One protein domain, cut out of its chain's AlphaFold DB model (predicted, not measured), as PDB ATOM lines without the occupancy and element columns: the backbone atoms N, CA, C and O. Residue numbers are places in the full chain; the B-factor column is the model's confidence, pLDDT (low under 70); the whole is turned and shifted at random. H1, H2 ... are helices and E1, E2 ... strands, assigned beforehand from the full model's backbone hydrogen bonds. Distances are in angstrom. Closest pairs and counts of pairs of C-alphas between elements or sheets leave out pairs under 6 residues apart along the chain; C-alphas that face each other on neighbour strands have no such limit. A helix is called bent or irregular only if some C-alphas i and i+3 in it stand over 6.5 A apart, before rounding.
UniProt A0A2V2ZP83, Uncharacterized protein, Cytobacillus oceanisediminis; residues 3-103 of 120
ATOM      1  N   HIS A   3     142.929 153.680 126.056       97.81
ATOM      2  CA  HIS A   3     141.492 153.744 126.292       97.81
ATOM      3  C   HIS A   3     141.108 155.171 126.667       97.81
ATOM      4  O   HIS A   3     141.739 155.767 127.535       97.81
ATOM      5  N   VAL A   4     140.105 155.718 125.985       98.19
ATOM      6  CA  VAL A   4     139.646 157.096 126.157       98.19
ATOM      7  C   VAL A   4     138.139 157.098 126.371       98.19
ATOM      8  O   VAL A   4     137.394 156.426 125.649       98.19
ATOM      9  N   ILE A   5     137.705 157.867 127.362       98.06
ATOM     10  CA  ILE A   5     136.308 158.129 127.699       98.06
ATOM     11  C   ILE A   5     136.118 159.638 127.860       98.06
ATOM     12  O   ILE A   5     137.066 160.341 128.208       98.06
ATOM     13  N   ALA A   6     134.904 160.123 127.625       96.38
ATOM     14  CA  ALA A   6     134.530 161.515 127.845       96.38
ATOM     15  C   ALA A   6     133.171 161.572 128.549       96.38
ATOM     16  O   ALA A   6     132.322 160.714 128.329       96.38
ATOM     17  N   GLY A   7     132.972 162.561 129.423       94.19
ATOM     18  CA  GLY A   7     131.746 162.669 130.225       94.19
ATOM     19  C   GLY A   7     130.501 163.071 129.427       94.19
ATOM     20  O   GLY A   7     129.386 162.885 129.902       94.19
ATOM     21  N   ASP A   8     130.682 163.621 128.229       93.56
ATOM     22  CA  ASP A   8     129.635 164.073 127.309       93.56
ATOM     23  C   ASP A   8     129.455 163.164 126.082       93.56
ATOM     24  O   ASP A   8     128.650 163.470 125.201       93.56
ATOM     25  N   HIS A   9     130.132 162.013 126.049       96.94
ATOM     26  CA  HIS A   9     129.981 161.005 125.005       96.94
ATOM     27  C   HIS A   9     129.729 159.621 125.605       96.94
ATOM     28  O   HIS A   9     130.353 159.218 126.582       96.94
ATOM     29  N   GLU A  10     128.847 158.843 124.978       96.94
ATOM     30  CA  GLU A  10     128.628 157.453 125.381       96.94
ATOM     31  C   GLU A  10     129.731 156.515 124.864       96.94
ATOM     32  O   GLU A  10     130.289 156.690 123.775       96.94
ATOM     33  N   GLY A  11     129.998 155.452 125.623       98.00
ATOM     34  CA  GLY A  11     130.956 154.415 125.254       98.00
ATOM     35  C   GLY A  11     132.410 154.842 125.444       98.00
ATOM     36  O   GLY A  11     132.749 155.609 126.339       98.00
ATOM     37  N   SER A  12     133.298 154.279 124.628       98.44
ATOM     38  CA  SER A  12     134.731 154.555 124.714       98.44
ATOM     39  C   SER A  12     135.421 154.423 123.367       98.44
ATOM     40  O   SER A  12     134.958 153.668 122.507       98.44
ATOM     41  N   LEU A  13     136.569 155.075 123.231       98.62
ATOM     42  CA  LEU A  13     137.498 154.900 122.126       98.62
ATOM     43  C   LEU A  13     138.694 154.081 122.608       98.62
ATOM     44  O   LEU A  13     139.321 154.405 123.612       98.62
ATOM     45  N   ILE A  14     139.020 153.010 121.890       98.50
ATOM     46  CA  ILE A  14     140.235 152.224 122.102       98.50
ATOM     47  C   ILE A  14     141.077 152.315 120.842       98.50
ATOM     48  O   ILE A  14     140.574 152.080 119.739       98.50
ATOM     49  N   TYR A  15     142.363 152.616 121.000       98.31
ATOM     50  CA  TYR A  15     143.259 152.707 119.858       98.31
ATOM     51  C   TYR A  15     144.702 152.302 120.151       98.31
ATOM     52  O   TYR A  15     145.123 152.112 121.296       98.31
ATOM     53  N   THR A  16     145.473 152.120 119.083       97.88
ATOM     54  CA  THR A  16     146.916 151.876 119.138       97.88
ATOM     55  C   THR A  16     147.591 152.383 117.869       97.88
ATOM     56  O   THR A  16     146.939 152.482 116.826       97.88
ATOM     57  N   SER A  17     148.887 152.689 117.968       97.25
ATOM     58  CA  SER A  17     149.728 153.001 116.809       97.25
ATOM     59  C   SER A  17     149.799 151.810 115.847       97.25
ATOM     60  O   SER A  17     149.760 150.652 116.279       97.25
ATOM     61  N   GLY A  18     149.889 152.111 114.551       97.00
ATOM     62  CA  GLY A  18     149.780 151.160 113.449       97.00
ATOM     63  C   GLY A  18     148.327 150.852 113.092       97.00
ATOM     64  O   GLY A  18     147.444 150.894 113.944       97.00
ATOM     65  N   GLY A  19     148.048 150.510 111.835       97.19
ATOM     66  CA  GLY A  19     146.706 150.109 111.408       97.19
ATOM     67  C   GLY A  19     146.323 150.594 110.016       97.19
ATOM     68  O   GLY A  19     147.155 151.142 109.293       97.19
ATOM     69  N   PRO A  20     145.061 150.373 109.614       97.75
ATOM     70  CA  PRO A  20     144.598 150.690 108.269       97.75
ATOM     71  C   PRO A  20     144.210 152.162 108.081       97.75
ATOM     72  O   PRO A  20     144.005 152.565 106.937       97.75
ATOM     73  N   TYR A  21     144.054 152.930 109.163       98.56
ATOM     74  CA  TYR A  21     143.654 154.333 109.111       98.56
ATOM     75  C   TYR A  21     144.882 155.228 109.193       98.56
ATOM     76  O   TYR A  21     145.756 154.983 110.019       98.56
ATOM     77  N   LYS A  22     144.945 156.251 108.344       98.50
ATOM     78  CA  LYS A  22     146.048 157.211 108.283       98.50
ATOM     79  C   LYS A  22     145.538 158.593 108.666       98.50
ATOM     80  O   LYS A  22     144.435 158.923 108.263       98.50
ATOM     81  N   ASP A  23     146.273 159.377 109.438       97.88
ATOM     82  CA  ASP A  23     145.873 160.753 109.751       97.88
ATOM     83  C   ASP A  23     146.526 161.797 108.834       97.88
ATOM     84  O   ASP A  23     147.326 161.469 107.953       97.88
ATOM     85  N   VAL A  24     146.163 163.068 109.038       94.81
ATOM     86  CA  VAL A  24     146.675 164.218 108.271       94.81
ATOM     87  C   VAL A  24     148.192 164.427 108.382       94.81
ATOM     88  O   VAL A  24     148.752 165.130 107.547       94.81
ATOM     89  N   TYR A  25     148.851 163.803 109.363       94.94
ATOM     90  CA  TYR A  25     150.306 163.820 109.560       94.94
ATOM     91  C   TYR A  25     150.961 162.523 109.078       94.94
ATOM     92  O   TYR A  25     152.088 162.194 109.451       94.94
ATOM     93  N   ASN A  26     150.231 161.740 108.282       96.19
ATOM     94  CA  ASN A  26     150.663 160.471 107.729       96.19
ATOM     95  C   ASN A  26     150.964 159.363 108.763       96.19
ATOM     96  O   ASN A  26     151.504 158.316 108.382       96.19
ATOM     97  N   GLN A  27     150.561 159.526 110.025       97.38
ATOM     98  CA  GLN A  27     150.662 158.488 111.053       97.38
ATOM     99  C   GLN A  27     149.554 157.452 110.850       97.38
ATOM    100  O   GLN A  27     148.522 157.751 110.251       97.38
ATOM    101  N   THR A  28     149.754 156.220 111.326       98.44
ATOM    102  CA  THR A  28     148.764 155.143 111.159       98.44
ATOM    103  C   THR A  28     148.235 154.636 112.488       98.44
ATOM    104  O   THR A  28     148.982 154.537 113.462       98.44
ATOM    105  N   TRP A  29     146.947 154.296 112.506       98.56
ATOM    106  CA  TRP A  29     146.204 153.982 113.719       98.56
ATOM    107  C   TRP A  29     145.189 152.859 113.497       98.56
ATOM    108  O   TRP A  29     144.570 152.725 112.436       98.56
ATOM    109  N   SER A  30     144.991 152.059 114.540       98.50
ATOM    110  CA  SER A  30     143.913 151.084 114.657       98.50
ATOM    111  C   SER A  30     142.927 151.628 115.672       98.50
ATOM    112  O   SER A  30     143.313 151.900 116.806       98.50
ATOM    113  N   LEU A  31     141.672 151.804 115.259       98.38
ATOM    114  CA  LEU A  31     140.632 152.486 116.026       98.38
ATOM    115  C   LEU A  31     139.449 151.543 116.250       98.38
ATOM    116  O   LEU A  31     139.030 150.838 115.329       98.38
ATOM    117  N   LYS A  32     138.891 151.548 117.460       98.38
ATOM    118  CA  LYS A  32     137.670 150.815 117.806       98.38
ATOM    119  C   LYS A  32     136.831 151.619 118.794       98.38
ATOM    120  O   LYS A  32     137.345 152.073 119.811       98.38
ATOM    121  N   GLY A  33     135.526 151.700 118.545       98.25
ATOM    122  CA  GLY A  33     134.573 152.345 119.449       98.25
ATOM    123  C   GLY A  33     134.135 153.726 118.969       98.25
ATOM    124  O   GLY A  33     134.047 153.956 117.764       98.25
ATOM    125  N   ASN A  34     133.812 154.613 119.911       98.50
ATOM    126  CA  ASN A  34     133.202 155.906 119.614       98.50
ATOM    127  C   ASN A  34     134.254 156.951 119.204       98.50
ATOM    128  O   ASN A  34     134.981 157.478 120.040       98.50
ATOM    129  N   LEU A  35     134.310 157.261 117.909       98.44
ATOM    130  CA  LEU A  35     135.249 158.226 117.328       98.44
ATOM    131  C   LEU A  35     134.973 159.680 117.744       98.44
ATOM    132  O   LEU A  35     135.901 160.486 117.769       98.44
ATOM    133  N   SER A  36     133.730 160.005 118.113       98.06
ATOM    134  CA  SER A  36     133.339 161.362 118.511       98.06
ATOM    135  C   SER A  36     133.985 161.819 119.819       98.06
ATOM    136  O   SER A  36     134.072 163.015 120.040       98.06
ATOM    137  N   ILE A  37     134.503 160.898 120.645       98.12
ATOM    138  CA  ILE A  37     135.212 161.218 121.901       98.12
ATOM    139  C   ILE A  37     136.434 162.115 121.667       98.12
ATOM    140  O   ILE A  37     136.753 162.946 122.509       98.12
ATOM    141  N   LEU A  38     137.123 161.939 120.538       97.44
ATOM    142  CA  LEU A  38     138.232 162.802 120.115       97.44
ATOM    143  C   LEU A  38     137.877 163.582 118.843       97.44
ATOM    144  O   LEU A  38     138.771 163.984 118.105       97.44
ATOM    145  N   ASP A  39     136.580 163.753 118.580       97.69
ATOM    146  CA  ASP A  39     136.039 164.452 117.413       97.69
ATOM    147  C   ASP A  39     136.705 164.028 116.087       97.69
ATOM    148  O   ASP A  39     137.214 164.831 115.299       97.69
ATOM    149  N   LEU A  40     136.783 162.706 115.883       98.44
ATOM    150  CA  LEU A  40     137.432 162.101 114.723       98.44
ATOM    151  C   LEU A  40     136.407 161.756 113.646       98.44
ATOM    152  O   LEU A  40     135.447 161.021 113.887       98.44
ATOM    153  N   THR A  41     136.687 162.169 112.412       98.38
ATOM    154  CA  THR A  41     135.955 161.707 111.225       98.38
ATOM    155  C   THR A  41     136.854 160.841 110.349       98.38
ATOM    156  O   THR A  41     138.006 161.187 110.101       98.38
ATOM    157  N   ILE A  42     136.330 159.727 109.822       98.19
ATOM    158  CA  ILE A  42     137.054 158.870 108.869       98.19
ATOM    159  C   ILE A  42     136.439 158.984 107.473       98.19
ATOM    160  O   ILE A  42     135.264 158.679 107.276       98.19
ATOM    161  N   LYS A  43     137.252 159.350 106.474       97.06
ATOM    162  CA  LYS A  43     136.883 159.363 105.047       97.06
ATOM    163  C   LYS A  43     137.953 158.650 104.232       97.06
ATOM    164  O   LYS A  43     139.113 159.025 104.290       97.06
ATOM    165  N   ASN A  44     137.595 157.622 103.459       96.50
ATOM    166  CA  ASN A  44     138.546 156.873 102.616       96.50
ATOM    167  C   ASN A  44     139.803 156.388 103.371       96.50
ATOM    168  O   ASN A  44     140.919 156.496 102.870       96.50
ATOM    169  N   LYS A  45     139.617 155.867 104.592       97.38
ATOM    170  CA  LYS A  45     140.689 155.477 105.530       97.38
ATOM    171  C   LYS A  45     141.601 156.624 106.007       97.38
ATOM    172  O   LYS A  45     142.595 156.349 106.669       97.38
ATOM    173  N   GLN A  46     141.258 157.876 105.720       98.25
ATOM    174  CA  GLN A  46     141.915 159.058 106.272       98.25
ATOM    175  C   GLN A  46     141.160 159.546 107.509       98.25
ATOM    176  O   GLN A  46     139.935 159.664 107.467       98.25
ATOM    177  N   ILE A  47     141.886 159.810 108.588       98.62
ATOM    178  CA  ILE A  47     141.400 160.414 109.826       98.62
ATOM    179  C   ILE A  47     141.531 161.925 109.685       98.62
ATOM    180  O   ILE A  47     142.589 162.438 109.316       98.62
ATOM    181  N   ILE A  48     140.449 162.622 109.997       98.12
ATOM    182  CA  ILE A  48     140.372 164.075 110.068       98.12
ATOM    183  C   ILE A  48     140.111 164.427 111.530       98.12
ATOM    184  O   ILE A  48     139.207 163.854 112.144       98.12
ATOM    185  N   TYR A  49     140.930 165.331 112.063       98.12
ATOM    186  CA  TYR A  49     140.779 165.897 113.400       98.12
ATOM    187  C   TYR A  49     140.002 167.210 113.313       98.12
ATOM    188  O   TYR A  49     140.336 168.049 112.476       98.12
ATOM    189  N   GLU A  50     139.027 167.395 114.198       97.12
ATOM    190  CA  GLU A  50     138.264 168.640 114.323       97.12
ATOM    191  C   GLU A  50     138.684 169.395 115.602       97.12
ATOM    192  O   GLU A  50     139.710 170.081 115.598       97.12
ATOM    193  N   ASP A  51     137.953 169.270 116.716       96.94
ATOM    194  CA  ASP A  51     138.237 170.034 117.942       96.94
ATOM    195  C   ASP A  51     139.518 169.617 118.686       96.94
ATOM    196  O   ASP A  51     140.053 170.409 119.465       96.94
ATOM    197  N   TYR A  52     140.065 168.432 118.400       97.12
ATOM    198  CA  TYR A  52     141.251 167.874 119.066       97.12
ATOM    199  C   TYR A  52     142.371 167.540 118.058       97.12
ATOM    200  O   TYR A  52     142.550 166.375 117.681       97.12
ATOM    201  N   PRO A  53     143.143 168.542 117.591       97.00
ATOM    202  CA  PRO A  53     144.178 168.344 116.581       97.00
ATOM    203  C   PRO A  53     145.285 167.412 117.086       97.00
ATOM    204  O   PRO A  53     145.782 167.562 118.205       97.00
ATOM    205  N   ASP A  54     145.662 166.449 116.237       97.19
ATOM    206  CA  ASP A  54     146.669 165.413 116.517       97.19
ATOM    207  C   ASP A  54     146.391 164.598 117.800       97.19
ATOM    208  O   ASP A  54     147.302 164.118 118.481       97.19
ATOM    209  N   GLY A  55     145.111 164.456 118.169       97.56
ATOM    210  CA  GLY A  55     144.713 163.925 119.474       97.56
ATOM    211  C   GLY A  55     145.254 162.521 119.775       97.56
ATOM    212  O   GLY A  55     145.678 162.248 120.900       97.56
ATOM    213  N   LEU A  56     145.307 161.644 118.765       98.31
ATOM    214  CA  LEU A  56     145.792 160.269 118.920       98.31
ATOM    215  C   LEU A  56     147.286 160.226 119.264       98.31
ATOM    216  O   LEU A  56     147.670 159.519 120.202       98.31
ATOM    217  N   ALA A  57     148.112 160.989 118.542       97.69
ATOM    218  CA  ALA A  57     149.557 161.023 118.737       97.69
ATOM    219  C   ALA A  57     149.940 161.726 120.038       97.69
ATOM    220  O   ALA A  57     150.792 161.228 120.772       97.69
ATOM    221  N   ARG A  58     149.270 162.837 120.369       96.88
ATOM    222  CA  ARG A  58     149.507 163.588 121.609       96.88
ATOM    223  C   ARG A  58     149.266 162.736 122.852       96.88
ATOM    224  O   ARG A  58     150.146 162.637 123.706       96.88
ATOM    225  N   LEU A  59     148.119 162.059 122.925       97.06
ATOM    226  CA  LEU A  59     147.817 161.141 124.028       97.06
ATOM    227  C   LEU A  59     148.745 159.918 124.023       97.06
ATOM    228  O   LEU A  59     149.182 159.470 125.083       97.06
ATOM    229  N   TYR A  60     149.099 159.403 122.839       96.81
ATOM    230  CA  TYR A  60     150.048 158.297 122.721       96.81
ATOM    231  C   TYR A  60     151.428 158.661 123.268       96.81
ATOM    232  O   TYR A  60     151.975 157.909 124.073       96.81
ATOM    233  N   GLY A  61     151.966 159.814 122.873       95.31
ATOM    234  CA  GLY A  61     153.244 160.318 123.359       95.31
ATOM    235  C   GLY A  61     153.220 160.581 124.862       95.31
ATOM    236  O   GLY A  61     154.150 160.189 125.556       95.31
ATOM    237  N   ALA A  62     152.137 161.167 125.378       94.00
ATOM    238  CA  ALA A  62     151.998 161.448 126.802       94.00
ATOM    239  C   ALA A  62     151.969 160.165 127.657       94.00
ATOM    240  O   ALA A  62     152.736 160.065 128.615       94.00
ATOM    241  N   ILE A  63     151.173 159.155 127.277       93.81
ATOM    242  CA  ILE A  63     151.103 157.865 127.997       93.81
ATOM    243  C   ILE A  63     152.432 157.104 127.953       93.81
ATOM    244  O   ILE A  63     152.776 156.430 128.918       93.81
ATOM    245  N   HIS A  64     153.186 157.202 126.856       92.62
ATOM    246  CA  HIS A  64     154.454 156.479 126.688       92.62
ATOM    247  C   HIS A  64     155.690 157.340 126.991       92.62
ATOM    248  O   HIS A  64     156.807 156.942 126.662       92.62
ATOM    249  N   SER A  65     155.516 158.514 127.604       92.44
ATOM    250  CA  SER A  65     156.610 159.462 127.862       92.44
ATOM    251  C   SER A  65     157.640 158.946 128.876       92.44
ATOM    252  O   SER A  65     158.791 159.377 128.865       92.44
ATOM    253  N   GLN A  66     157.246 158.001 129.729       92.19
ATOM    254  CA  GLN A  66     158.084 157.365 130.745       92.19
ATOM    255  C   GLN A  66     157.493 156.001 131.141       92.19
ATOM    256  O   GLN A  66     156.368 155.669 130.774       92.19
ATOM    257  N   GLN A  67     158.254 155.184 131.871       91.50
ATOM    258  CA  GLN A  67     157.755 153.902 132.376       91.50
ATOM    259  C   GLN A  67     156.761 154.126 133.521       91.50
ATOM    260  O   GLN A  67     157.060 154.859 134.461       91.50
ATOM    261  N   GLY A  68     155.602 153.472 133.458       91.12
ATOM    262  CA  GLY A  68     154.582 153.537 134.502       91.12
ATOM    263  C   GLY A  68     153.168 153.382 133.957       91.12
ATOM    264  O   GLY A  68     152.963 153.244 132.751       91.12
ATOM    265  N   GLU A  69     152.198 153.409 134.865       89.44
ATOM    266  CA  GLU A  69     150.778 153.494 134.531       89.44
ATOM    267  C   GLU A  69     150.328 154.950 134.671       89.44
ATOM    268  O   GLU A  69     150.518 155.567 135.720       89.44
ATOM    269  N   PHE A  70     149.745 155.503 133.607       93.00
ATOM    270  CA  PHE A  70     149.347 156.907 133.553       93.00
ATOM    271  C   PHE A  70     147.855 157.047 133.297       93.00
ATOM    272  O   PHE A  70     147.293 156.385 132.425       93.00
ATOM    273  N   LEU A  71     147.244 157.975 134.028       94.06
ATOM    274  CA  LEU A  71     145.936 158.530 133.721       94.06
ATOM    275  C   LEU A  71     146.142 159.961 133.227       94.06
ATOM    276  O   LEU A  71     146.714 160.785 133.938       94.06
ATOM    277  N   ILE A  72     145.667 160.247 132.020       94.69
ATOM    278  CA  ILE A  72     145.601 161.607 131.487       94.69
ATOM    279  C   ILE A  72     144.173 162.096 131.670       94.69
ATOM    280  O   ILE A  72     143.229 161.378 131.337       94.69
ATOM    281  N   VAL A  73     144.020 163.312 132.187       94.62
ATOM    282  CA  VAL A  73     142.721 163.960 132.350       94.62
ATOM    283  C   VAL A  73     142.773 165.308 131.646       94.62
ATOM    284  O   VAL A  73     143.689 166.090 131.885       94.62
ATOM    285  N   ASP A  74     141.795 165.560 130.782       94.69
ATOM    286  CA  ASP A  74     141.590 166.846 130.118       94.69
ATOM    287  C   ASP A  74     140.302 167.476 130.656       94.69
ATOM    288  O   ASP A  74     139.303 166.783 130.871       94.69
ATOM    289  N   ALA A  75     140.334 168.778 130.930       92.19
ATOM    290  CA  ALA A  75     139.149 169.488 131.387       92.19
ATOM    291  C   ALA A  75     138.240 169.791 130.194       92.19
ATOM    292  O   ALA A  75     138.706 170.118 129.104       92.19
ATOM    293  N   LYS A  76     136.921 169.745 130.408       90.56
ATOM    294  CA  LYS A  76     135.966 170.221 129.403       90.56
ATOM    295  C   LYS A  76     136.281 171.686 129.046       90.56
ATOM    296  O   LYS A  76     136.564 172.461 129.962       90.56
ATOM    297  N   PRO A  77     136.163 172.113 127.773       88.56
ATOM    298  CA  PRO A  77     136.333 173.517 127.410       88.56
ATOM    299  C   PRO A  77     135.521 174.463 128.309       88.56
ATOM    300  O   PRO A  77     134.327 174.253 128.536       88.56
ATOM    301  N   GLY A  78     136.184 175.501 128.829       87.75
ATOM    302  CA  GLY A  78     135.609 176.459 129.782       87.75
ATOM    303  C   GLY A  78     135.737 176.072 131.262       87.75
ATOM    304  O   GLY A  78     135.239 176.807 132.110       87.75
ATOM    305  N   TYR A  79     136.397 174.955 131.578       87.81
ATOM    306  CA  TYR A  79     136.672 174.501 132.942       87.81
ATOM    307  C   TYR A  79     138.184 174.391 133.181       87.81
ATOM    308  O   TYR A  79     138.952 174.161 132.250       87.81
ATOM    309  N   GLU A  80     138.607 174.516 134.439       86.38
ATOM    310  CA  GLU A  80     139.991 174.303 134.879       86.38
ATOM    311  C   GLU A  80     140.034 173.349 136.081       86.38
ATOM    312  O   GLU A  80     139.071 173.251 136.848       86.38
ATOM    313  N   PHE A  81     141.153 172.642 136.260       84.44
ATOM    314  CA  PHE A  81     141.405 171.886 137.487       84.44
ATOM    315  C   PHE A  81     141.974 172.824 138.552       84.44
ATOM    316  O   PHE A  81     143.040 173.401 138.361       84.44
ATOM    317  N   ILE A  82     141.286 172.943 139.686       80.19
ATOM    318  CA  ILE A  82     141.744 173.733 140.836       80.19
ATOM    319  C   ILE A  82     142.384 172.780 141.848       80.19
ATOM    320  O   ILE A  82     141.804 171.745 142.183       80.19
ATOM    321  N   GLY A  83     143.568 173.121 142.351       73.44
ATOM    322  CA  GLY A  83     144.281 172.326 143.355       73.44
ATOM    323  C   GLY A  83     145.148 173.198 144.255       73.44
ATOM    324  O   GLY A  83     145.362 174.369 143.967       73.44
ATOM    325  N   GLU A  84     145.686 172.640 145.342       65.19
ATOM    326  CA  GLU A  84     146.436 173.420 146.346       65.19
ATOM    327  C   GLU A  84     147.640 174.189 145.770       65.19
ATOM    328  O   GLU A  84     148.003 175.246 146.276       65.19
ATOM    329  N   SER A  85     148.247 173.680 144.693       63.19
ATOM    330  CA  SER A  85     149.363 174.323 143.976       63.19
ATOM    331  C   SER A  85     148.958 174.990 142.653       63.19
ATOM    332  O   SER A  85     149.825 175.463 141.924       63.19
ATOM    333  N   SER A  86     147.663 175.026 142.330       60.84
ATOM    334  CA  SER A  86     147.113 175.703 141.152       60.84
ATOM    335  C   SER A  86     146.070 176.721 141.621       60.84
ATOM    336  O   SER A  86     144.905 176.362 141.828       60.84
ATOM    337  N   PRO A  87     146.489 177.975 141.888       62.41
ATOM    338  CA  PRO A  87     145.573 179.023 142.309       62.41
ATOM    339  C   PRO A  87     144.494 179.215 141.247       62.41
ATOM    340  O   PRO A  87     144.787 179.203 140.054       62.41
ATOM    341  N   GLN A  88     143.254 179.434 141.679       61.38
ATOM    342  CA  GLN A  88     142.162 179.754 140.769       61.38
ATOM    343  C   GLN A  88     142.497 181.032 139.990       61.38
ATOM    344  O   GLN A  88     142.735 182.085 140.593       61.38
ATOM    345  N   HIS A  89     142.478 180.966 138.657       61.22
ATOM    346  CA  HIS A  89     142.728 182.130 137.807       61.22
ATOM    347  C   HIS A  89     141.448 182.957 137.668       61.22
ATOM    348  O   HIS A  89     140.920 183.146 136.574       61.22
ATOM    349  N   SER A  90     140.921 183.460 138.785       58.56
ATOM    350  CA  SER A  90     139.721 184.301 138.799       58.56
ATOM    351  C   SER A  90     139.941 185.558 137.946       58.56
ATOM    352  O   SER A  90     140.659 186.472 138.347       58.56
ATOM    353  N   GLY A  91     139.333 185.593 136.755       60.84
ATOM    354  CA  GLY A  91     139.500 186.663 135.761       60.84
ATOM    355  C   GLY A  91     140.678 186.482 134.790       60.84
ATOM    356  O   GLY A  91     140.924 187.376 133.981       60.84
ATOM    357  N   GLY A  92     141.395 185.357 134.859       64.19
ATOM    358  CA  GLY A  92     142.467 184.966 133.941       64.19
ATOM    359  C   GLY A  92     142.061 183.835 132.989       64.19
ATOM    360  O   GLY A  92     140.883 183.508 132.860       64.19
ATOM    361  N   ALA A  93     143.047 183.241 132.315       68.31
ATOM    362  CA  ALA A  93     142.868 182.082 131.442       68.31
ATOM    363  C   ALA A  93     143.904 181.003 131.782       68.31
ATOM    364  O   ALA A  93     145.061 181.322 132.055       68.31
ATOM    365  N   ALA A  94     143.483 179.740 131.737       75.31
ATOM    366  CA  ALA A  94     144.346 178.567 131.822       75.31
ATOM    367  C   ALA A  94     144.552 177.972 130.421       75.31
ATOM    368  O   ALA A  94     143.754 178.225 129.517       75.31
ATOM    369  N   HIS A  95     145.637 177.223 130.230       84.81
ATOM    370  CA  HIS A  95     145.979 176.552 128.969       84.81
ATOM    371  C   HIS A  95     146.361 175.095 129.249       84.81
ATOM    372  O   HIS A  95     146.443 174.670 130.402       84.81
ATOM    373  N   GLY A  96     146.692 174.359 128.190       87.12
ATOM    374  CA  GLY A  96     147.199 172.990 128.278       87.12
ATOM    375  C   GLY A  96     146.138 171.932 128.007       87.12
ATOM    376  O   GLY A  96     146.433 170.749 128.163       87.12
ATOM    377  N   SER A  97     144.943 172.339 127.572       92.88
ATOM    378  CA  SER A  97     143.927 171.390 127.132       92.88
ATOM    379  C   SER A  97     144.288 170.721 125.801       92.88
ATOM    380  O   SER A  97     145.170 171.154 125.043       92.88
ATOM    381  N   MET A  98     143.580 169.639 125.482       95.31
ATOM    382  CA  MET A  98     143.681 168.991 124.171       95.31
ATOM    383  C   MET A  98     142.946 169.765 123.070       95.31
ATOM    384  O   MET A  98     143.182 169.515 121.885       95.31
ATOM    385  N   HIS A  99     142.073 170.700 123.442       96.12
ATOM    386  CA  HIS A  99     141.224 171.433 122.516       96.12
ATOM    387  C   HIS A  99     142.042 172.357 121.595       96.12
ATOM    388  O   HIS A  99     143.067 172.930 121.981       96.12
ATOM    389  N   LYS A 100     141.575 172.553 120.357       95.81
ATOM    390  CA  LYS A 100     142.265 173.343 119.320       95.81
ATOM    391  C   LYS A 100     142.599 174.774 119.741       95.81
ATOM    392  O   LYS A 100     143.599 175.314 119.276       95.81
ATOM    393  N   ALA A 101     141.795 175.356 120.635       93.50
ATOM    394  CA  ALA A 101     142.009 176.699 121.179       93.50
ATOM    395  C   ALA A 101     143.349 176.840 121.925       93.50
ATOM    396  O   ALA A 101     143.976 177.890 121.823       93.50
ATOM    397  N   ASP A 102     143.810 175.775 122.587       93.56
ATOM    398  CA  ASP A 102     145.096 175.751 123.299       93.56
ATOM    399  C   ASP A 102     146.219 175.111 122.473       93.56
ATOM    400  O   ASP A 102     147.388 175.154 122.852       93.56
ATOM    401  N   SER A 103     145.870 174.476 121.352       93.62
ATOM    402  CA  SER A 103     146.781 173.607 120.600       93.62
ATOM    403  C   SER A 103     147.323 174.252 119.326       93.62
ATOM    404  O   SER A 103     148.412 173.905 118.872       93.62
TER     405      SER A 103
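What this domain is: This is residues 3 to 103 of the 120 residues of an uncharacterized protein of Cytobacillus oceanisediminis (UniProt A0A2V2ZP83). A strongly twisted sheet of four strands, made of the hairpins E1 E2 and E3 E4, forms one end of the domain, with the helix H2 standing over it and the small helix H1 beside its strands. From H2 a long loop, residues 64 to 99, runs away from the sheet and folds back to the small helix H3; residues 64 to 69 and 82 to 87 stick out. The 101 printed residues hold three named helices and four named strands, in the order E1 E2 H1 E3 E4 H2 H3; the mixed sheet has the order E2 E1 E4 E3. The class is mixed, helices and strands, with under half of the residues, 42, in named elements. The whole is only just compact, close to loose, with a radius of gyration of the C-alphas of 14.9 A, and only just elongated, spanning 45 by 30 by 26 A.

How they stand to each other: E1, residues 13 to 23, bends by 102 degrees at residue 17. It forms an antiparallel hairpin with E2, residues 28 to 33; N 14 and O 32 are within hydrogen-bond range at 2.8 A. The pairing is staggered: E1 pairs with E2 over residues 13 to 22 and with E4, residues 46 to 49, over residues 22 to 23. E1 and E4 are parallel, with N 47 and O 22 2.7 A apart. E4 and E3, residues 40 to 43, form an antiparallel hairpin, with N 48 and O 41 at 2.8 A. Residues 3 to 4 pair antiparallel with residues 13 to 14 of E1. H2, residues 55 to 63, is on the sheet over E2, at a height of 10.1 A, and only just stands up from it, rising 41 degrees; its closest C-alphas to E1 are those of Tyr 60 and Ser 17, 7.9 A apart. H1, residues 35 to 38, is on the sheet at a height of 4.8 A over a local plane fitted to just 6 C-alphas, over none of the strands. E2, H1 and E3 make a split strand-helix-strand unit, two strands of one sheet that are not neighbours, with a helix between them along the chain and with E1 and E4 between them in the sheet; its crossover is right-handed. H1 and H2 are close but not clearly touching, with the C-alphas of Leu 38 and Gly 55 6.6 A apart. H3, residues 100 to 103, is not on the sheet and is apart from H2. In H2 every O i to N i+4 pair is within hydrogen-bond range; H1 and H3 are too short for such a pair.

Where its parts are: E1 begins at C-alpha 13, (137.498, 154.900, 122.126), and measures 16.0 A; E2 measures 16.7 A, E3 10.1 A and E4 9.9 A. H2 measures 12.3 A from C-alpha 55 at (144.713, 163.925, 119.474). H1 is neither bent nor irregular, but only just: C-alphas 35 and 38 are 6.1 A apart. H3 measures 4.7 A and ends at C-alpha 103, (146.781, 173.607, 120.600).

The domain as a whole: The two C-alphas farthest apart are those of Asn 44 and Glu 84, at 47.4 A. The printed part has no cut. The link from H2 to H3, 36 residues, is long; the other links are tight. Mean pLDDT of the printed part is 91.7, with residues 84 to 93 under 70.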